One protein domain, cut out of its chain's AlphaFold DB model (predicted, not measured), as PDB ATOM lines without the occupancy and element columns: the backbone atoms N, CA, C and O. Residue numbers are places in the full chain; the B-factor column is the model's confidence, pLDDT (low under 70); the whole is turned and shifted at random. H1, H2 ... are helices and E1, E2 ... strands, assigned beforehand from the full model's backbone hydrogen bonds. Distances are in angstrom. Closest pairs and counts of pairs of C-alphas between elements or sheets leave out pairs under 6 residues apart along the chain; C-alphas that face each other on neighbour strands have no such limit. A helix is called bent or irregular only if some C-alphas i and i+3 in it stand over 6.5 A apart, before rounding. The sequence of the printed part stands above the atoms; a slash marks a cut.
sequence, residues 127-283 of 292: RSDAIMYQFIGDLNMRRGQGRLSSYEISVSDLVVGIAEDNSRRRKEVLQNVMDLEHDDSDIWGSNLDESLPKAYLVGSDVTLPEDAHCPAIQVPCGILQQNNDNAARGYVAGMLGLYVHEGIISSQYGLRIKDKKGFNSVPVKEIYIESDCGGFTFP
ATOM      1  N   ARG A 127     112.640  27.159 112.405       83.12
ATOM      2  CA  ARG A 127     113.245  27.933 111.309       83.12
ATOM      3  C   ARG A 127     112.389  27.913 110.053       83.12
ATOM      4  O   ARG A 127     112.201  28.956 109.435       83.12
ATOM      5  N   SER A 128     111.848  26.748 109.710       81.19
ATOM      6  CA  SER A 128     110.953  26.595 108.559       81.19
ATOM      7  C   SER A 128     109.683  27.437 108.733       81.19
ATOM      8  O   SER A 128     109.276  28.146 107.816       81.19
ATOM      9  N   ASP A 129     109.100  27.434 109.936       86.69
ATOM     10  CA  ASP A 129     107.952  28.272 110.284       86.69
ATOM     11  C   ASP A 129     108.295  29.768 110.219       86.69
ATOM     12  O   ASP A 129     107.505  30.558 109.705       86.69
ATOM     13  N   ALA A 130     109.479  30.177 110.685       87.44
ATOM     14  CA  ALA A 130     109.916  31.570 110.600       87.44
ATOM     15  C   ALA A 130     110.011  32.060 109.143       87.44
ATOM     16  O   ALA A 130     109.506  33.142 108.835       87.44
ATOM     17  N   ILE A 131     110.588  31.252 108.245       84.44
ATOM     18  CA  ILE A 131     110.662  31.548 106.802       84.44
ATOM     19  C   ILE A 131     109.251  31.653 106.209       84.44
ATOM     20  O   ILE A 131     108.942  32.623 105.515       84.44
ATOM     21  N   MET A 132     108.370  30.700 106.529       87.44
ATOM     22  CA  MET A 132     106.977  30.709 106.075       87.44
ATOM     23  C   MET A 132     106.240  31.980 106.523       87.44
ATOM     24  O   MET A 132     105.604  32.648 105.705       87.44
ATOM     25  N   TYR A 133     106.327  32.353 107.801       90.50
ATOM     26  CA  TYR A 133     105.648  33.544 108.313       90.50
ATOM     27  C   TYR A 133     106.227  34.842 107.749       90.50
ATOM     28  O   TYR A 133     105.464  35.772 107.473       90.50
ATOM     29  N   GLN A 134     107.543  34.907 107.526       90.38
ATOM     30  CA  GLN A 134     108.166  36.034 106.838       90.38
ATOM     31  C   GLN A 134     107.629  36.165 105.406       90.38
ATOM     32  O   GLN A 134     107.185  37.247 105.018       90.38
ATOM     33  N   PHE A 135     107.581  35.060 104.658       88.94
ATOM     34  CA  PHE A 135     107.013  35.022 103.312       88.94
ATOM     35  C   PHE A 135     105.551  35.499 103.285       88.94
ATOM     36  O   PHE A 135     105.196  36.364 102.481       88.94
ATOM     37  N   ILE A 136     104.708  34.994 104.192       91.56
ATOM     38  CA  ILE A 136     103.301  35.411 104.312       91.56
ATOM     39  C   ILE A 136     103.199  36.911 104.639       91.56
ATOM     40  O   ILE A 136     102.356  37.616 104.078       91.56
ATOM     41  N   GLY A 137     104.061  37.421 105.522       92.56
ATOM     42  CA  GLY A 137     104.128  38.840 105.869       92.56
ATOM     43  C   GLY A 137     104.445  39.729 104.662       92.56
ATOM     44  O   GLY A 137     103.703  40.675 104.376       92.56
ATOM     45  N   ASP A 138     105.492  39.388 103.914       91.19
ATOM     46  CA  ASP A 138     105.899  40.107 102.703       91.19
ATOM     47  C   ASP A 138     104.826  40.041 101.610       91.19
ATOM     48  O   ASP A 138     104.537  41.043 100.943       91.19
ATOM     49  N   LEU A 139     104.183  38.882 101.448       91.00
ATOM     50  CA  LEU A 139     103.072  38.692 100.521       91.00
ATOM     51  C   LEU A 139     101.899  39.619 100.863       91.00
ATOM     52  O   LEU A 139     101.397  40.335  99.990       91.00
ATOM     53  N   ASN A 140     101.486  39.653 102.131       92.06
ATOM     54  CA  ASN A 140     100.397  40.509 102.603       92.06
ATOM     55  C   ASN A 140     100.714  41.998 102.422       92.06
ATOM     56  O   ASN A 140      99.845  42.773 102.017       92.06
ATOM     57  N   MET A 141     101.970  42.397 102.638       93.06
ATOM     58  CA  MET A 141     102.423  43.763 102.377       93.06
ATOM     59  C   MET A 141     102.270  44.136 100.895       93.06
ATOM     60  O   MET A 141     101.721  45.192 100.574       93.06
ATOM     61  N   ARG A 142     102.701  43.259  99.977       90.56
ATOM     62  CA  ARG A 142     102.568  43.482  98.525       90.56
ATOM     63  C   ARG A 142     101.105  43.511  98.077       90.56
ATOM     64  O   ARG A 142     100.755  44.350  97.244       90.56
ATOM     65  N   ARG A 143     100.249  42.657  98.654       89.75
ATOM     66  CA  ARG A 143      98.788  42.673  98.435       89.75
ATOM     67  C   ARG A 143      98.180  44.012  98.833       89.75
ATOM     68  O   ARG A 143      97.489  44.622  98.023       89.75
ATOM     69  N   GLY A 144      98.498  44.510 100.029       89.69
ATOM     70  CA  GLY A 144      98.009  45.806 100.515       89.69
ATOM     71  C   GLY A 144      98.443  46.997  99.650       89.69
ATOM     72  O   GLY A 144      97.770  48.024  99.628       89.69
ATOM     73  N   GLN A 145      99.537  46.851  98.901       92.31
ATOM     74  CA  GLN A 145     100.049  47.862  97.972       92.31
ATOM     75  C   GLN A 145      99.516  47.709  96.537       92.31
ATOM     76  O   GLN A 145      99.907  48.493  95.672       92.31
ATOM     77  N   GLY A 146      98.678  46.705  96.251       88.19
ATOM     78  CA  GLY A 146      98.186  46.424  94.898       88.19
ATOM     79  C   GLY A 146      99.291  46.024  93.912       88.19
ATOM     80  O   GLY A 146      99.156  46.256  92.715       88.19
ATOM     81  N   ARG A 147     100.406  45.468  94.407       88.94
ATOM     82  CA  ARG A 147     101.600  45.144  93.600       88.94
ATOM     83  C   ARG A 147     101.566  43.764  92.939       88.94
ATOM     84  O   ARG A 147     102.538  43.414  92.282       88.94
ATOM     85  N   LEU A 148     100.505  42.981  93.140       87.44
ATOM     86  CA  LEU A 148     100.390  41.617  92.623       87.44
ATOM     87  C   LEU A 148      99.267  41.514  91.594       87.44
ATOM     88  O   LEU A 148      98.161  42.013  91.805       87.44
ATOM     89  N   SER A 149      99.551  40.812  90.505       89.00
ATOM     90  CA  SER A 149      98.561  40.349  89.538       89.00
ATOM     91  C   SER A 149      97.685  39.229  90.115       89.00
ATOM     92  O   SER A 149      98.043  38.563  91.088       89.00
ATOM     93  N   SER A 150      96.538  38.963  89.483       84.75
ATOM     94  CA  SER A 150      95.657  37.842  89.851       84.75
ATOM     95  C   SER A 150      96.356  36.479  89.758       84.75
ATOM     96  O   SER A 150      96.108  35.594  90.580       84.75
ATOM     97  N   TYR A 151      97.260  36.325  88.786       87.12
ATOM     98  CA  TYR A 151      98.103  35.143  88.635       87.12
ATOM     99  C   TYR A 151      99.043  34.969  89.834       87.12
ATOM    100  O   TYR A 151      99.048  33.910  90.457       87.12
ATOM    101  N   GLU A 152      99.782  36.018  90.206       88.94
ATOM    102  CA  GLU A 152     100.706  35.976  91.348       88.94
ATOM    103  C   GLU A 152      99.974  35.734  92.669       88.94
ATOM    104  O   GLU A 152     100.478  35.005  93.522       88.94
ATOM    105  N   ILE A 153      98.774  36.301  92.833       87.75
ATOM    106  CA  ILE A 153      97.915  36.041  93.994       87.75
ATOM    107  C   ILE A 153      97.569  34.552  94.067       87.75
ATOM    108  O   ILE A 153      97.811  33.943  95.105       87.75
ATOM    109  N   SER A 154      97.095  33.964  92.963       89.44
ATOM    110  CA  SER A 154      96.674  32.557  92.911       89.44
ATOM    111  C   SER A 154      97.834  31.584  93.132       89.44
ATOM    112  O   SER A 154      97.694  30.609  93.868       89.44
ATOM    113  N   VAL A 155      98.998  31.854  92.529       90.50
ATOM    114  CA  VAL A 155     100.222  31.076  92.776       90.50
ATOM    115  C   VAL A 155     100.617  31.167  94.247       90.50
ATOM    116  O   VAL A 155     100.893  30.149  94.874       90.50
ATOM    117  N   SER A 156     100.596  32.371  94.816       90.56
ATOM    118  CA  SER A 156     100.999  32.574  96.206       90.56
ATOM    119  C   SER A 156     100.028  31.924  97.195       90.56
ATOM    120  O   SER A 156     100.487  31.331  98.161       90.56
ATOM    121  N   ASP A 157      98.713  31.966  96.947       90.06
ATOM    122  CA  ASP A 157      97.720  31.265  97.779       90.06
ATOM    123  C   ASP A 157      97.951  29.748  97.775       90.06
ATOM    124  O   ASP A 157      97.881  29.108  98.824       90.06
ATOM    125  N   LEU A 158      98.288  29.170  96.616       91.25
ATOM    126  CA  LEU A 158      98.669  27.761  96.531       91.25
ATOM    127  C   LEU A 158      99.935  27.475  97.352       91.25
ATOM    128  O   LEU A 158      99.952  26.515  98.117       91.25
ATOM    129  N   VAL A 159     100.975  28.304  97.223       90.94
ATOM    130  CA  VAL A 159     102.238  28.146  97.966       90.94
ATOM    131  C   VAL A 159     102.023  28.226  99.475       90.94
ATOM    132  O   VAL A 159     102.563  27.392 100.198       90.94
ATOM    133  N   VAL A 160     101.210  29.175  99.951       90.69
ATOM    134  CA  VAL A 160     100.843  29.270 101.372       90.69
ATOM    135  C   VAL A 160     100.159  27.983 101.827       90.69
ATOM    136  O   VAL A 160     100.579  27.403 102.823       90.69
ATOM    137  N   GLY A 161      99.192  27.473 101.056       89.50
ATOM    138  CA  GLY A 161      98.527  26.209 101.372       89.50
ATOM    139  C   GLY A 161      99.488  25.014 101.457       89.50
ATOM    140  O   GLY A 161      99.346  24.178 102.347       89.50
ATOM    141  N   ILE A 162     100.495  24.944 100.578       87.88
ATOM    142  CA  ILE A 162     101.546  23.911 100.639       87.88
ATOM    143  C   ILE A 162     102.409  24.075 101.893       87.88
ATOM    144  O   ILE A 162     102.691  23.095 102.580       87.88
ATOM    145  N   ALA A 163     102.856  25.296 102.190       86.19
ATOM    146  CA  ALA A 163     103.728  25.566 103.329       86.19
ATOM    147  C   ALA A 163     103.031  25.269 104.670       86.19
ATOM    148  O   ALA A 163     103.632  24.659 105.557       86.19
ATOM    149  N   GLU A 164     101.749  25.619 104.793       87.94
ATOM    150  CA  GLU A 164     100.932  25.318 105.972       87.94
ATOM    151  C   GLU A 164     100.684  23.813 106.142       87.94
ATOM    152  O   GLU A 164     100.805  23.302 107.258       87.94
ATOM    153  N   ASP A 165     100.389  23.082 105.057       85.38
ATOM    154  CA  ASP A 165     100.289  21.614 105.090       85.38
ATOM    155  C   ASP A 165     101.618  20.979 105.527       85.38
ATOM    156  O   ASP A 165     101.624  20.115 106.403       85.38
ATOM    157  N   ASN A 166     102.753  21.467 105.017       82.50
ATOM    158  CA  ASN A 166     104.077  21.011 105.446       82.50
ATOM    159  C   ASN A 166     104.322  21.245 106.938       82.50
ATOM    160  O   ASN A 166     104.756  20.331 107.636       82.50
ATOM    161  N   SER A 167     104.035  22.451 107.437       84.06
ATOM    162  CA  SER A 167     104.183  22.787 108.860       84.06
ATOM    163  C   SER A 167     103.311  21.890 109.737       84.06
ATOM    164  O   SER A 167     103.791  21.318 110.717       84.06
ATOM    165  N   ARG A 168     102.042  21.690 109.354       85.94
ATOM    166  CA  ARG A 168     101.131  20.779 110.057       85.94
ATOM    167  C   ARG A 168     101.697  19.361 110.116       85.94
ATOM    168  O   ARG A 168     101.781  18.800 111.204       85.94
ATOM    169  N   ARG A 169     102.131  18.807 108.981       79.75
ATOM    170  CA  ARG A 169     102.671  17.440 108.905       79.75
ATOM    171  C   ARG A 169     103.936  17.264 109.743       79.75
ATOM    172  O   ARG A 169     104.036  16.281 110.470       79.75
ATOM    173  N   ARG A 170     104.879  18.215 109.715       82.19
ATOM    174  CA  ARG A 170     106.074  18.158 110.582       82.19
ATOM    175  C   ARG A 170     105.704  18.140 112.063       82.19
ATOM    176  O   ARG A 170     106.293  17.377 112.823       82.19
ATOM    177  N   LYS A 171     104.714  18.938 112.472       85.88
ATOM    178  CA  LYS A 171     104.228  18.984 113.861       85.88
ATOM    179  C   LYS A 171     103.532  17.697 114.279       85.88
ATOM    180  O   LYS A 171     103.760  17.234 115.391       85.88
ATOM    181  N   GLU A 172     102.732  17.102 113.398       83.00
ATOM    182  CA  GLU A 172     102.133  15.784 113.633       83.00
ATOM    183  C   GLU A 172     103.212  14.713 113.825       83.00
ATOM    184  O   GLU A 172     103.168  13.966 114.798       83.00
ATOM    185  N   VAL A 173     104.231  14.695 112.963       80.19
ATOM    186  CA  VAL A 173     105.371  13.779 113.090       80.19
ATOM    187  C   VAL A 173     106.120  13.997 114.407       80.19
ATOM    188  O   VAL A 173     106.329  13.041 115.147       80.19
ATOM    189  N   LEU A 174     106.477  15.239 114.751       84.50
ATOM    190  CA  LEU A 174     107.140  15.558 116.024       84.50
ATOM    191  C   LEU A 174     106.305  15.116 117.231       84.50
ATOM    192  O   LEU A 174     106.846  14.585 118.202       84.50
ATOM    193  N   GLN A 175     104.988  15.306 117.169       84.56
ATOM    194  CA  GLN A 175     104.075  14.887 118.224       84.56
ATOM    195  C   GLN A 175     104.021  13.361 118.363       84.56
ATOM    196  O   GLN A 175     104.034  12.865 119.490       84.56
ATOM    197  N   ASN A 176     103.999  12.634 117.245       81.69
ATOM    198  CA  ASN A 176     104.021  11.173 117.224       81.69
ATOM    199  C   ASN A 176     105.356  10.620 117.742       81.69
ATOM    200  O   ASN A 176     105.365   9.654 118.493       81.69
ATOM    201  N   VAL A 177     106.481  11.255 117.398       81.88
ATOM    202  CA  VAL A 177     107.813  10.868 117.895       81.88
ATOM    203  C   VAL A 177     107.920  11.022 119.416       81.88
ATOM    204  O   VAL A 177     108.537  10.193 120.081       81.88
ATOM    205  N   MET A 178     107.315  12.067 119.990       83.94
ATOM    206  CA  MET A 178     107.291  12.255 121.445       83.94
ATOM    207  C   MET A 178     106.388  11.244 122.177       83.94
ATOM    208  O   MET A 178     106.482  11.124 123.401       83.94
ATOM    209  N   ASP A 179     105.521  10.518 121.466       84.56
ATOM    210  CA  ASP A 179     104.659   9.490 122.046       84.56
ATOM    211  C   ASP A 179     105.358   8.120 122.085       84.56
ATOM    212  O   ASP A 179     105.331   7.334 121.138       84.56
ATOM    213  N   LEU A 180     105.958   7.805 123.238       82.19
ATOM    214  CA  LEU A 180     106.627   6.522 123.491       82.19
ATOM    215  C   LEU A 180     105.688   5.300 123.426       82.19
ATOM    216  O   LEU A 180     106.178   4.175 123.337       82.19
ATOM    217  N   GLU A 181     104.365   5.491 123.511       70.38
ATOM    218  CA  GLU A 181     103.373   4.405 123.566       70.38
ATOM    219  C   GLU A 181     102.728   4.088 122.208       70.38
ATOM    220  O   GLU A 181     101.945   3.138 122.116       70.38
ATOM    221  N   HIS A 182     103.053   4.840 121.152       70.19
ATOM    222  CA  HIS A 182     102.537   4.580 119.807       70.19
ATOM    223  C   HIS A 182     103.044   3.227 119.260       70.19
ATOM    224  O   HIS A 182     104.059   2.717 119.734       70.19
ATOM    225  N   ASP A 183     102.386   2.646 118.252       59.75
ATOM    226  CA  ASP A 183     102.824   1.393 117.598       59.75
ATOM    227  C   ASP A 183     103.938   1.657 116.554       59.75
ATOM    228  O   ASP A 183     104.178   2.809 116.180       59.75
ATOM    229  N   ASP A 184     104.608   0.618 116.042       55.22
ATOM    230  CA  ASP A 184     105.648   0.682 114.980       55.22
ATOM    231  C   ASP A 184     105.098   1.051 113.587       55.22
ATOM    232  O   ASP A 184     105.701   0.771 112.549       55.22
ATOM    233  N   SER A 185     103.934   1.699 113.546       60.09
ATOM    234  CA  SER A 185     103.459   2.331 112.322       60.09
ATOM    235  C   SER A 185     104.507   3.329 111.854       60.09
ATOM    236  O   SER A 185     105.124   3.997 112.682       60.09
ATOM    237  N   ASP A 186     104.721   3.403 110.541       62.88
ATOM    238  CA  ASP A 186     105.674   4.328 109.942       62.88
ATOM    239  C   ASP A 186     105.325   5.754 110.390       62.88
ATOM    240  O   ASP A 186     104.394   6.371 109.874       62.88
ATOM    241  N   ILE A 187     106.039   6.252 111.407       60.09
ATOM    242  CA  ILE A 187     105.810   7.566 112.026       60.09
ATOM    243  C   ILE A 187     106.000   8.672 110.976       60.09
ATOM    244  O   ILE A 187     105.428   9.757 111.089       60.09
ATOM    245  N   TRP A 188     106.762   8.364 109.926       61.81
ATOM    246  CA  TRP A 188     107.047   9.217 108.781       61.81
ATOM    247  C   TRP A 188     106.033   9.036 107.640       61.81
ATOM    248  O   TRP A 188     105.900   9.911 106.784       61.81
ATOM    249  N   GLY A 189     105.277   7.937 107.652       54.00
ATOM    250  CA  GLY A 189     104.244   7.576 106.688       54.00
ATOM    251  C   GLY A 189     102.861   8.058 107.118       54.00
ATOM    252  O   GLY A 189     101.969   7.258 107.392       54.00
ATOM    253  N   SER A 190     102.647   9.374 107.171       53.91
ATOM    254  CA  SER A 190     101.289   9.898 107.339       53.91
ATOM    255  C   SER A 190     100.430   9.544 106.113       53.91
ATOM    256  O   SER A 190     100.824   9.736 104.959       53.91
ATOM    257  N   ASN A 191      99.242   8.975 106.356       50.34
ATOM    258  CA  ASN A 191      98.284   8.654 105.299       50.34
ATOM    259  C   ASN A 191      97.896   9.939 104.551       50.34
ATOM    260  O   ASN A 191      97.415  10.899 105.150       50.34
ATOM    261  N   LEU A 192      98.102   9.939 103.232       52.00
ATOM    262  CA  LEU A 192      97.766  11.039 102.329       52.00
ATOM    263  C   LEU A 192      96.244  11.272 102.326       52.00
ATOM    264  O   LEU A 192      95.501  10.542 101.673       52.00
ATOM    265  N   ASP A 193      95.797  12.270 103.082       54.34
ATOM    266  CA  ASP A 193      94.390  12.644 103.262       54.34
ATOM    267  C   ASP A 193      93.815  13.471 102.082       54.34
ATOM    268  O   ASP A 193      94.548  14.033 101.265       54.34
ATOM    269  N   GLU A 194      92.483  13.589 101.999       52.59
ATOM    270  CA  GLU A 194      91.731  14.408 101.026       52.59
ATOM    271  C   GLU A 194      91.987  15.928 101.153       52.59
ATOM    272  O   GLU A 194      91.541  16.713 100.307       52.59
ATOM    273  N   SER A 195      92.722  16.353 102.186       68.94
ATOM    274  CA  SER A 195      93.062  17.744 102.516       68.94
ATOM    275  C   SER A 195      94.322  18.289 101.827       68.94
ATOM    276  O   SER A 195      94.763  19.395 102.147       68.94
ATOM    277  N   LEU A 196      94.893  17.547 100.870       77.50
ATOM    278  CA  LEU A 196      96.079  17.973 100.125       77.50
ATOM    279  C   LEU A 196      95.911  19.365  99.491       77.50
ATOM    280  O   LEU A 196      94.850  19.655  98.916       77.50
ATOM    281  N   PRO A 197      96.972  20.196  99.501       86.38
ATOM    282  CA  PRO A 197      97.010  21.437  98.745       86.38
ATOM    283  C   PRO A 197      96.642  21.180  97.285       86.38
ATOM    284  O   PRO A 197      97.239  20.331  96.611       86.38
ATOM    285  N   LYS A 198      95.635  21.909  96.798       88.81
ATOM    286  CA  LYS A 198      95.083  21.716  95.458       88.81
ATOM    287  C   LYS A 198      94.823  23.026  94.742       88.81
ATOM    288  O   LYS A 198      94.471  24.028  95.358       88.81
ATOM    289  N   ALA A 199      94.952  22.987  93.424       89.75
ATOM    290  CA  ALA A 199      94.636  24.103  92.546       89.75
ATOM    291  C   ALA A 199      94.101  23.606  91.203       89.75
ATOM    292  O   ALA A 199      94.295  22.453  90.814       89.75
ATOM    293  N   TYR A 200      93.443  24.500  90.476       88.69
ATOM    294  CA  TYR A 200      93.042  24.261  89.099       88.69
ATOM    295  C   TYR A 200      94.056  24.869  88.144       88.69
ATOM    296  O   TYR A 200      94.411  26.035  88.273       88.69
ATOM    297  N   LEU A 201      94.480  24.099  87.148       88.25
ATOM    298  CA  LEU A 201      95.140  24.622  85.963       88.25
ATOM    299  C   LEU A 201      94.073  24.957  84.928       88.25
ATOM    300  O   LEU A 201      93.301  24.086  84.512       88.25
ATOM    301  N   VAL A 202      94.049  26.220  84.516       86.69
ATOM    302  CA  VAL A 202      93.049  26.769  83.599       86.69
ATOM    303  C   VAL A 202      93.722  27.467  82.428       86.69
ATOM    304  O   VAL A 202      94.819  28.005  82.564       86.69
ATOM    305  N   GLY A 203      93.083  27.432  81.257       82.56
ATOM    306  CA  GLY A 203      93.585  28.141  80.082       82.56
ATOM    307  C   GLY A 203      93.694  29.639  80.358       82.56
ATOM    308  O   GLY A 203      92.932  30.188  81.151       82.56
ATOM    309  N   SER A 204      94.645  30.312  79.714       75.38
ATOM    310  CA  SER A 204      94.861  31.756  79.891       75.38
ATOM    311  C   SER A 204      93.636  32.614  79.527       75.38
ATOM    312  O   SER A 204      93.542  33.761  79.949       75.38
ATOM    313  N   ASP A 205      92.705  32.064  78.749       71.00
ATOM    314  CA  ASP A 205      91.441  32.661  78.313       71.00
ATOM    315  C   ASP A 205      90.235  32.282  79.196       71.00
ATOM    316  O   ASP A 205      89.099  32.647  78.894       71.00
ATOM    317  N   VAL A 206      90.468  31.553  80.290       71.25
ATOM    318  CA  VAL A 206      89.422  30.934  81.106       71.25
ATOM    319  C   VAL A 206      89.336  31.618  82.462       71.25
ATOM    320  O   VAL A 206      90.271  31.581  83.262       71.25
ATOM    321  N   THR A 207      88.166  32.177  82.753       70.00
ATOM    322  CA  THR A 207      87.827  32.683  84.086       70.00
ATOM    323  C   THR A 207      86.977  31.642  84.804       70.00
ATOM    324  O   THR A 207      85.931  31.235  84.292       70.00
ATOM    325  N   LEU A 208      87.426  31.193  85.978       69.00
ATOM    326  CA  LEU A 208      86.612  30.331  86.832       69.00
ATOM    327  C   LEU A 208      85.494  31.135  87.511       69.00
ATOM    328  O   LEU A 208      85.650  32.338  87.719       69.00
ATOM    329  N   PRO A 209      84.380  30.484  87.876       66.75
ATOM    330  CA  PRO A 209      83.363  31.095  88.722       66.75
ATOM    331  C   PRO A 209      83.934  31.576  90.063       66.75
ATOM    332  O   PRO A 209      84.858  30.964  90.599       66.75
ATOM    333  N   GLU A 210      83.375  32.655  90.617       61.44
ATOM    334  CA  GLU A 210      83.818  33.237  91.897       61.44
ATOM    335  C   GLU A 210      83.658  32.277  93.091       61.44
ATOM    336  O   GLU A 210      84.353  32.417  94.092       61.44
ATOM    337  N   ASP A 211      82.784  31.273  92.984       62.59
ATOM    338  CA  ASP A 211      82.582  30.201  93.965       62.59
ATOM    339  C   ASP A 211      83.609  29.059  93.850       62.59
ATOM    340  O   ASP A 211      83.543  28.080  94.593       62.59
ATOM    341  N   ALA A 212      84.597  29.166  92.955       63.78
ATOM    342  CA  ALA A 212      85.713  28.234  92.923       63.78
ATOM    343  C   ALA A 212      86.526  28.328  94.228       63.78
ATOM    344  O   ALA A 212      87.335  29.226  94.430       63.78
ATOM    345  N   HIS A 213      86.353  27.344  95.110       69.50
ATOM    346  CA  HIS A 213      87.035  27.261  96.408       69.50
ATOM    347  C   HIS A 213      88.528  26.875  96.328       69.50
ATOM    348  O   HIS A 213      89.089  26.387  97.311       69.50
ATOM    349  N   CYS A 214      89.176  27.006  95.167       78.38
ATOM    350  CA  CYS A 214      90.582  26.637  94.975       78.38
ATOM    351  C   CYS A 214      91.302  27.656  94.085       78.38
ATOM    352  O   CYS A 214      90.681  28.168  93.149       78.38
ATOM    353  N   PRO A 215      92.610  27.889  94.304       85.88
ATOM    354  CA  PRO A 215      93.408  28.744  93.436       85.88
ATOM    355  C   PRO A 215      93.335  28.314  91.967       85.88
ATOM    356  O   PRO A 215      93.375  27.120  91.651       85.88
ATOM    357  N   ALA A 216      93.253  29.295  91.068       88.19
ATOM    358  CA  ALA A 216      93.187  29.089  89.627       88.19
ATOM    359  C   ALA A 216      94.490  29.561  88.974       88.19
ATOM    360  O   ALA A 216      94.745  30.756  88.833       88.19
ATOM    361  N   ILE A 217      95.332  28.618  88.572       89.12
ATOM    362  CA  ILE A 217      96.613  28.898  87.933       89.12
ATOM    363  C   ILE A 217      96.403  28.944  86.424       89.12
ATOM    364  O   ILE A 217      96.116  27.931  85.783       89.12
ATOM    365  N   GLN A 218      96.562  30.135  85.855       87.75
ATOM    366  CA  GLN A 218      96.512  30.318  84.411       87.75
ATOM    367  C   GLN A 218      97.742  29.688  83.755       87.75
ATOM    368  O   GLN A 218      98.885  29.938  84.155       87.75
ATOM    369  N   VAL A 219      97.500  28.877  82.729       86.56
ATOM    370  CA  VAL A 219      98.532  28.200  81.943       86.56
ATOM    371  C   VAL A 219      98.252  28.352  80.446       86.56
ATOM    372  O   VAL A 219      97.087  28.427  80.044       86.56
ATOM    373  N   PRO A 220      99.290  28.369  79.590       86.69
ATOM    374  CA  PRO A 220      99.100  28.333  78.145       86.69
ATOM    375  C   PRO A 220      98.222  27.148  77.722       86.69
ATOM    376  O   PRO A 220      98.471  26.012  78.127       86.69
ATOM    377  N   CYS A 221      97.232  27.380  76.854       79.88
ATOM    378  CA  CYS A 221      96.239  26.357  76.491       79.88
ATOM    379  C   CYS A 221      96.866  25.089  75.886       79.88
ATOM    380  O   CYS A 221      96.353  23.989  76.086       79.88
ATOM    381  N   GLY A 222      98.020  25.218  75.220       81.69
ATOM    382  CA  GLY A 222      98.786  24.080  74.710       81.69
ATOM    383  C   GLY A 222      99.219  23.083  75.793       81.69
ATOM    384  O   GLY A 222      99.340  21.901  75.500       81.69
ATOM    385  N   ILE A 223      99.385  23.520  77.046       82.69
ATOM    386  CA  ILE A 223      99.739  22.655  78.185       82.69
ATOM    387  C   ILE A 223      98.552  21.785  78.612       82.69
ATOM    388  O   ILE A 223      98.740  20.635  79.003       82.69
ATOM    389  N   LEU A 224      97.326  22.308  78.510       78.81
ATOM    390  CA  LEU A 224      96.100  21.584  78.871       78.81
ATOM    391  C   LEU A 224      95.593  20.682  77.745       78.81
ATOM    392  O   LEU A 224      95.006  19.640  78.014       78.81
ATOM    393  N   GLN A 225      95.807  21.088  76.491       72.75
ATOM    394  CA  GLN A 225      95.357  20.358  75.301       72.75
ATOM    395  C   GLN A 225      96.265  19.180  74.945       72.75
ATOM    396  O   GLN A 225      95.826  18.231  74.295       72.75
ATOM    397  N   GLN A 226      97.532  19.226  75.360       67.62
ATOM    398  CA  GLN A 226      98.389  18.059  75.281       67.62
ATOM    399  C   GLN A 226      97.820  16.993  76.220       67.62
ATOM    400  O   GLN A 226      97.734  17.196  77.430       67.62
ATOM    401  N   ASN A 227      97.460  15.832  75.667       65.62
ATOM    402  CA  ASN A 227      97.041  14.652  76.430       65.62
ATOM    403  C   ASN A 227      98.251  14.003  77.148       65.62
ATOM    404  O   ASN A 227      98.479  12.800  77.072       65.62
ATOM    405  N   ASN A 228      99.100  14.843  77.738       74.56
ATOM    406  CA  ASN A 228     100.391  14.543  78.320       74.56
ATOM    407  C   ASN A 228     100.533  15.339  79.620       74.56
ATOM    408  O   ASN A 228     100.826  16.537  79.613       74.56
ATOM    409  N   ASP A 229     100.370  14.655  80.746       82.38
ATOM    410  CA  ASP A 229     100.516  15.261  82.068       82.38
ATOM    411  C   ASP A 229     101.930  15.779  82.339       82.38
ATOM    412  O   ASP A 229     102.101  16.638  83.197       82.38
ATOM    413  N   ASN A 230     102.948  15.333  81.599       84.62
ATOM    414  CA  ASN A 230     104.322  15.781  81.823       84.62
ATOM    415  C   ASN A 230     104.520  17.263  81.489       84.62
ATOM    416  O   ASN A 230     105.318  17.923  82.150       84.62
ATOM    417  N   ALA A 231     103.776  17.810  80.521       85.94
ATOM    418  CA  ALA A 231     103.831  19.239  80.212       85.94
ATOM    419  C   ALA A 231     103.264  20.078  81.367       85.94
ATOM    420  O   ALA A 231     103.881  21.049  81.801       85.94
ATOM    421  N   ALA A 232     102.118  19.657  81.912       85.44
ATOM    422  CA  ALA A 232     101.514  20.289  83.079       85.44
ATOM    423  C   ALA A 232     102.411  20.151  84.318       85.44
ATOM    424  O   ALA A 232     102.618  21.129  85.034       85.44
ATOM    425  N   ARG A 233     103.021  18.974  84.527       87.56
ATOM    426  CA  ARG A 233     103.992  18.763  85.607       87.56
ATOM    427  C   ARG A 233     105.202  19.681  85.486       87.56
ATOM    428  O   ARG A 233     105.559  20.318  86.468       87.56
ATOM    429  N   GLY A 234     105.797  19.780  84.297       87.88
ATOM    430  CA  GLY A 234     106.949  20.648  84.049       87.88
ATOM    431  C   GLY A 234     106.634  22.123  84.293       87.88
ATOM    432  O   GLY A 234     107.434  22.826  84.901       87.88
ATOM    433  N   TYR A 235     105.443  22.579  83.895       89.31
ATOM    434  CA  TYR A 235     105.005  23.951  84.154       89.31
ATOM    435  C   TYR A 235     104.843  24.240  85.647       89.31
ATOM    436  O   TYR A 235     105.369  25.233  86.146       89.31
ATOM    437  N   VAL A 236     104.145  23.360  86.372       89.38
ATOM    438  CA  VAL A 236     103.957  23.507  87.821       89.38
ATOM    439  C   VAL A 236     105.300  23.438  88.543       89.38
ATOM    440  O   VAL A 236     105.541  24.246  89.431       89.38
ATOM    441  N   ALA A 237     106.203  22.544  88.134       87.38
ATOM    442  CA  ALA A 237     107.538  22.455  88.714       87.38
ATOM    443  C   ALA A 237     108.379  23.714  88.468       87.38
ATOM    444  O   ALA A 237     109.010  24.211  89.394       87.38
ATOM    445  N   GLY A 238     108.343  24.275  87.256       88.50
ATOM    446  CA  GLY A 238     109.021  25.538  86.955       88.50
ATOM    447  C   GLY A 238     108.474  26.710  87.774       88.50
ATOM    448  O   GLY A 238     109.246  27.515  88.281       88.50
ATOM    449  N   MET A 239     107.151  26.769  87.954       90.69
ATOM    450  CA  MET A 239     106.492  27.781  88.783       90.69
ATOM    451  C   MET A 239     106.871  27.644  90.267       90.69
ATOM    452  O   MET A 239     107.216  28.635  90.907       90.69
ATOM    453  N   LEU A 240     106.853  26.421  90.806       88.88
ATOM    454  CA  LEU A 240     107.166  26.150  92.211       88.88
ATOM    455  C   LEU A 240     108.666  26.246  92.523       88.88
ATOM    456  O   LEU A 240     109.025  26.498  93.670       88.88
ATOM    457  N   GLY A 241     109.537  26.096  91.522       85.50
ATOM    458  CA  GLY A 241     110.992  26.061  91.697       85.50
ATOM    459  C   GLY A 241     111.572  27.277  92.426       85.50
ATOM    460  O   GLY A 241     112.508  27.121  93.205       85.50
ATOM    461  N   LEU A 242     110.984  28.465  92.249       83.25
ATOM    462  CA  LEU A 242     111.381  29.667  92.992       83.25
ATOM    463  C   LEU A 242     111.140  29.508  94.499       83.25
ATOM    464  O   LEU A 242     112.009  29.808  95.306       83.25
ATOM    465  N   TYR A 243     109.981  28.978  94.883       84.75
ATOM    466  CA  TYR A 243     109.599  28.796  96.284       84.75
ATOM    467  C   TYR A 243     110.331  27.622  96.942       84.75
ATOM    468  O   TYR A 243     110.549  27.634  98.151       84.75
ATOM    469  N   VAL A 244     110.736  26.629  96.145       80.56
ATOM    470  CA  VAL A 244     111.651  25.564  96.575       80.56
ATOM    471  C   VAL A 244     113.037  26.136  96.868       80.56
ATOM    472  O   VAL A 244     113.615  25.839  97.908       80.56
ATOM    473  N   HIS A 245     113.572  26.962  95.963       76.62
ATOM    474  CA  HIS A 245     114.900  27.556  96.116       76.62
ATOM    475  C   HIS A 245     114.995  28.460  97.352       76.62
ATOM    476  O   HIS A 245     115.978  28.400  98.081       76.62
ATOM    477  N   GLU A 246     113.941  29.230  97.620       72.88
ATOM    478  CA  GLU A 246     113.819  30.098  98.800       72.88
ATOM    479  C   GLU A 246     113.516  29.324 100.102       72.88
ATOM    480  O   GLU A 246     113.387  29.922 101.168       72.88
ATOM    481  N   GLY A 247     113.365  27.995 100.044       74.50
ATOM    482  CA  GLY A 247     113.081  27.163 101.217       74.50
ATOM    483  C   GLY A 247     111.681  27.359 101.814       74.50
ATOM    484  O   GLY A 247     111.447  26.986 102.960       74.50
ATOM    485  N   ILE A 248     110.747  27.942 101.057       79.94
ATOM    486  CA  ILE A 248     109.357  28.168 101.487       79.94
ATOM    487  C   ILE A 248     108.567  26.855 101.432       79.94
ATOM    488  O   ILE A 248     107.744  26.571 102.303       79.94
ATOM    489  N   ILE A 249     108.821  26.043 100.404       78.88
ATOM    490  CA  ILE A 249     108.228  24.714 100.230       78.88
ATOM    491  C   ILE A 249     109.322  23.656 100.093       78.88
ATOM    492  O   ILE A 249     110.439  23.951  99.674       78.88
ATOM    493  N   SER A 250     108.978  22.410 100.429       74.81
ATOM    494  CA  SER A 250     109.874  21.263 100.260       74.81
ATOM    495  C   SER A 250     110.360  21.145  98.819       74.81
ATOM    496  O   SER A 250     109.577  21.305  97.882       74.81
ATOM    497  N   SER A 251     111.636  20.798  98.642       72.94
ATOM    498  CA  SER A 251     112.169  20.386  97.335       72.94
ATOM    499  C   SER A 251     111.690  18.998  96.913       72.94
ATOM    500  O   SER A 251     111.707  18.664  95.729       72.94
ATOM    501  N   GLN A 252     111.236  18.207  97.880       72.31
ATOM    502  CA  GLN A 252     110.704  16.879  97.670       72.31
ATOM    503  C   GLN A 252     109.174  16.990  97.729       72.31
ATOM    504  O   GLN A 252     108.567  17.263  98.760       72.31
ATOM    505  N   TYR A 253     108.534  16.933  96.564       76.44
ATOM    506  CA  TYR A 253     107.079  16.906  96.463       76.44
ATOM    507  C   TYR A 253     106.647  16.093  95.244       76.44
ATOM    508  O   TYR A 253     107.223  16.164  94.155       76.44
ATOM    509  N   GLY A 254     105.596  15.308  95.428       76.94
ATOM    510  CA  GLY A 254     104.842  14.641  94.389       76.94
ATOM    511  C   GLY A 254     103.796  15.569  93.780       76.94
ATOM    512  O   GLY A 254     103.173  16.387  94.454       76.94
ATOM    513  N   LEU A 255     103.568  15.414  92.477       83.75
ATOM    514  CA  LEU A 255     102.513  16.121  91.761       83.75
ATOM    515  C   LEU A 255     101.550  15.120  91.128       83.75
ATOM    516  O   LEU A 255     101.881  14.433  90.148       83.75
ATOM    517  N   ARG A 256     100.333  15.067  91.675       84.38
ATOM    518  CA  ARG A 256      99.224  14.302  91.102       84.38
ATOM    519  C   ARG A 256      98.343  15.230  90.288       84.38
ATOM    520  O   ARG A 256      97.943  16.292  90.751       84.38
ATOM    521  N   ILE A 257      98.039  14.811  89.068       85.50
ATOM    522  CA  ILE A 257      97.190  15.554  88.142       85.50
ATOM    523  C   ILE A 257      95.971  14.688  87.864       85.50
ATOM    524  O   ILE A 257      96.109  13.497  87.584       85.50
ATOM    525  N   LYS A 258      94.783  15.274  87.982       84.75
ATOM    526  CA  LYS A 258      93.523  14.643  87.604       84.75
ATOM    527  C   LYS A 258      92.836  15.503  86.559       84.75
ATOM    528  O   LYS A 258      92.675  16.711  86.741       84.75
ATOM    529  N   ASP A 259      92.391  14.870  85.484       78.88
ATOM    530  CA  ASP A 259      91.523  15.534  84.524       78.88
ATOM    531  C   ASP A 259      90.176  15.826  85.182       78.88
ATOM    532  O   ASP A 259      89.525  14.932  85.733       78.88
ATOM    533  N   LYS A 260      89.735  17.082  85.103       72.38
ATOM    534  CA  LYS A 260      88.422  17.489  85.590       72.38
ATOM    535  C   LYS A 260      87.567  17.908  84.407       72.38
ATOM    536  O   LYS A 260      87.908  18.811  83.646       72.38
ATOM    537  N   LYS A 261      86.422  17.246  84.233       61.00
ATOM    538  CA  LYS A 261      85.414  17.693  83.264       61.00
ATOM    539  C   LYS A 261      84.662  18.899  83.846       61.00
ATOM    540  O   LYS A 261      83.797  18.712  84.693       61.00
ATOM    541  N   GLY A 262      84.971  20.110  83.382       56.78
ATOM    542  CA  GLY A 262      84.229  21.353  83.678       56.78
ATOM    543  C   GLY A 262      85.171  22.560  83.662       56.78
ATOM    544  O   GLY A 262      86.243  22.466  84.237       56.78
ATOM    545  N   PHE A 263      84.900  23.676  82.982       55.50
ATOM    546  CA  PHE A 263      83.661  24.461  82.864       55.50
ATOM    547  C   PHE A 263      83.329  24.761  81.383       55.50
ATOM    548  O   PHE A 263      84.233  25.023  80.600       55.50
ATOM    549  N   ASN A 264      82.056  24.729  80.961       55.75
ATOM    550  CA  ASN A 264      81.625  25.072  79.585       55.75
ATOM    551  C   ASN A 264      82.408  24.385  78.432       55.75
ATOM    552  O   ASN A 264      82.637  24.987  77.388       55.75
ATOM    553  N   SER A 265      82.784  23.107  78.580       61.72
ATOM    554  CA  SER A 265      83.588  22.329  77.601       61.72
ATOM    555  C   SER A 265      85.068  22.723  77.482       61.72
ATOM    556  O   SER A 265      85.760  22.236  76.588       61.72
ATOM    557  N   VAL A 266      85.572  23.560  78.388       64.50
ATOM    558  CA  VAL A 266      86.988  23.922  78.477       64.50
ATOM    559  C   VAL A 266      87.754  22.861  79.284       64.50
ATOM    560  O   VAL A 266      87.273  22.452  80.347       64.50
ATOM    561  N   PRO A 267      88.933  22.403  78.819       68.56
ATOM    562  CA  PRO A 267      89.767  21.482  79.582       68.56
ATOM    563  C   PRO A 267      90.322  22.171  80.835       68.56
ATOM    564  O   PRO A 267      90.970  23.210  80.741       68.56
ATOM    565  N   VAL A 268      90.087  21.568  82.001       78.50
ATOM    566  CA  VAL A 268      90.643  21.985  83.294       78.50
ATOM    567  C   VAL A 268      91.331  20.781  83.922       78.50
ATOM    568  O   VAL A 268      90.819  19.659  83.870       78.50
ATOM    569  N   LYS A 269      92.496  21.008  84.528       86.12
ATOM    570  CA  LYS A 269      93.206  19.974  85.290       86.12
ATOM    571  C   LYS A 269      93.237  20.357  86.758       86.12
ATOM    572  O   LYS A 269      93.557  21.489  87.093       86.12
ATOM    573  N   GLU A 270      92.891  19.425  87.633       87.19
ATOM    574  CA  GLU A 270      93.064  19.585  89.074       87.19
ATOM    575  C   GLU A 270      94.431  19.025  89.454       87.19
ATOM    576  O   GLU A 270      94.771  17.895  89.094       87.19
ATOM    577  N   ILE A 271      95.228  19.831  90.148       87.88
ATOM    578  CA  ILE A 271      96.524  19.417  90.669       87.88
ATOM    579  C   ILE A 271      96.447  19.252  92.176       87.88
ATOM    580  O   ILE A 271      95.844  20.074  92.861       87.88
ATOM    581  N   TYR A 272      97.085  18.196  92.667       86.56
ATOM    582  CA  TYR A 272      97.331  17.949  94.079       86.56
ATOM    583  C   TYR A 272      98.833  17.897  94.290       86.56
ATOM    584  O   TYR A 272      99.545  17.204  93.550       86.56
ATOM    585  N   ILE A 273      99.298  18.630  95.291       83.75
ATOM    586  CA  ILE A 273     100.706  18.673  95.653       83.75
ATOM    587  C   ILE A 273     100.873  17.835  96.909       83.75
ATOM    588  O   ILE A 273     100.362  18.168  97.971       83.75
ATOM    589  N   GLU A 274     101.565  16.718  96.746       75.50
ATOM    590  CA  GLU A 274     101.894  15.783  97.809       75.50
ATOM    591  C   GLU A 274     103.305  16.053  98.265       75.50
ATOM    592  O   GLU A 274     104.255  15.481  97.752       75.50
ATOM    593  N   SER A 275     103.454  16.945  99.224       66.94
ATOM    594  CA  SER A 275     104.739  17.082  99.886       66.94
ATOM    595  C   SER A 275     104.935  15.911 100.848       66.94
ATOM    596  O   SER A 275     104.015  15.541 101.586       66.94
ATOM    597  N   ASP A 276     106.123  15.320 100.856       57.59
ATOM    598  CA  ASP A 276     106.563  14.295 101.810       57.59
ATOM    599  C   ASP A 276     106.867  14.922 103.177       57.59
ATOM    600  O   ASP A 276     107.962  14.855 103.736       57.59
ATOM    601  N   CYS A 277     105.837  15.577 103.718       49.91
ATOM    602  CA  CYS A 277     105.828  16.244 105.012       49.91
ATOM    603  C   CYS A 277     106.881  17.351 105.140       49.91
ATOM    604  O   CYS A 277     107.194  17.751 106.257       49.91
ATOM    605  N   GLY A 278     107.445  17.836 104.024       49.44
ATOM    606  CA  GLY A 278     108.622  18.700 104.066       49.44
ATOM    607  C   GLY A 278     109.693  18.125 104.982       49.44
ATOM    608  O   GLY A 278     110.229  18.869 105.807       49.44
ATOM    609  N   GLY A 279     109.895  16.798 104.904       47.19
ATOM    610  CA  GLY A 279     110.775  16.041 105.780       47.19
ATOM    611  C   GLY A 279     112.097  16.764 105.834       47.19
ATOM    612  O   GLY A 279     112.705  16.871 104.786       47.19
ATOM    613  N   PHE A 280     112.407  17.330 107.006       50.25
ATOM    614  CA  PHE A 280     113.455  18.276 107.426       50.25
ATOM    615  C   PHE A 280     114.668  18.488 106.498       50.25
ATOM    616  O   PHE A 280     115.810  18.476 106.941       50.25
ATOM    617  N   THR A 281     114.459  18.653 105.201       44.75
ATOM    618  CA  THR A 281     115.496  18.559 104.186       44.75
ATOM    619  C   THR A 281     115.825  19.963 103.763       44.75
ATOM    620  O   THR A 281     115.019  20.683 103.177       44.75
ATOM    621  N   PHE A 282     117.056  20.335 104.055       40.00
ATOM    622  CA  PHE A 282     117.706  21.442 103.400       40.00
ATOM    623  C   PHE A 282     118.626  20.857 102.331       40.00
ATOM    624  O   PHE A 282     119.194  19.775 102.532       40.00
ATOM    625  N   PRO A 283     118.780  21.531 101.186       36.22
ATOM    626  CA  PRO A 283     119.732  21.089 100.183       36.22
ATOM    627  C   PRO A 283     121.144  21.047 100.793       36.22
ATOM    628  O   PRO A 283     121.679  22.074 101.214       36.22
TER     629      PRO A 283
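AT A GLANCE: This is residues 127 to 283 of the 292 residues of an uncharacterized protein of Candidatus Saccharibacteria bacterium oral taxon 488 (UniProt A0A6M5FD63). A strongly twisted sheet of four strands has the helix H4 slanting over one face, while the long helix H2 crosses the sheet slantwise and runs on past it. H1 folds back along H2, away from the sheet, and residues 178 to 185 stick out beyond H2. The 157 printed residues include named elements in the order H1 H2 E1 E2 H3 H4 E3 E4, with the mixed sheet ordered E2 E1 E4 E3. The class is mixed, helices and strands; the whole is compact, radius of gyration of the C-alphas 17.0 A, spanning 54 by 38 by 31 A.

IN THESE COORDINATES: H1, residues 127 to 144, begins at C-alpha 127 (113.245, 27.933, 111.309) and is 25.8 A long; H2, 150 to 177, is 40.8 A. E1 is 198 to 203, E2 216 to 219, H3 221 to 225. H4, 229 to 245, 23.6 A, has a kink of 39 degrees near residue 239 and is only just irregular, C-alphas 239 and 242 being 6.7 A apart. E3, 253 to 261, is 25.4 A; E4, 267 to 275, 25.6 A, ends at C-alpha 275 (104.739, 17.082, 99.886).

HOW THE PARTS SIT: H1 and H2, a helical hairpin, touch, closest C-alphas Met 132 and Ala 163, 6.7 A, opposite ways at a shallow tilt of 23 degrees. H2 is on the sheet, height 9.2 A. E1 is parallel to E2 (N 217 to O 200, 2.8 A) and antiparallel to E4 (N 201 to O 269, 2.8 A). E3 and E4 form an antiparallel hairpin (N 254 to O 274, 2.7 A). H3 and H4 are on the same face; H4 has height 5.2 A. Every O i to N i+4 pair is within hydrogen-bond range in H1, H2 and H3, and 11 of 13 in H4.

THE WHOLE: The farthest C-alphas, Glu 181 and Asp 205, are 54.7 A apart. The printed part has no cut; links H2 to E1 and E1 to E2 are long. Residues under pLDDT 70 include 183 to 195 and 275 to 283.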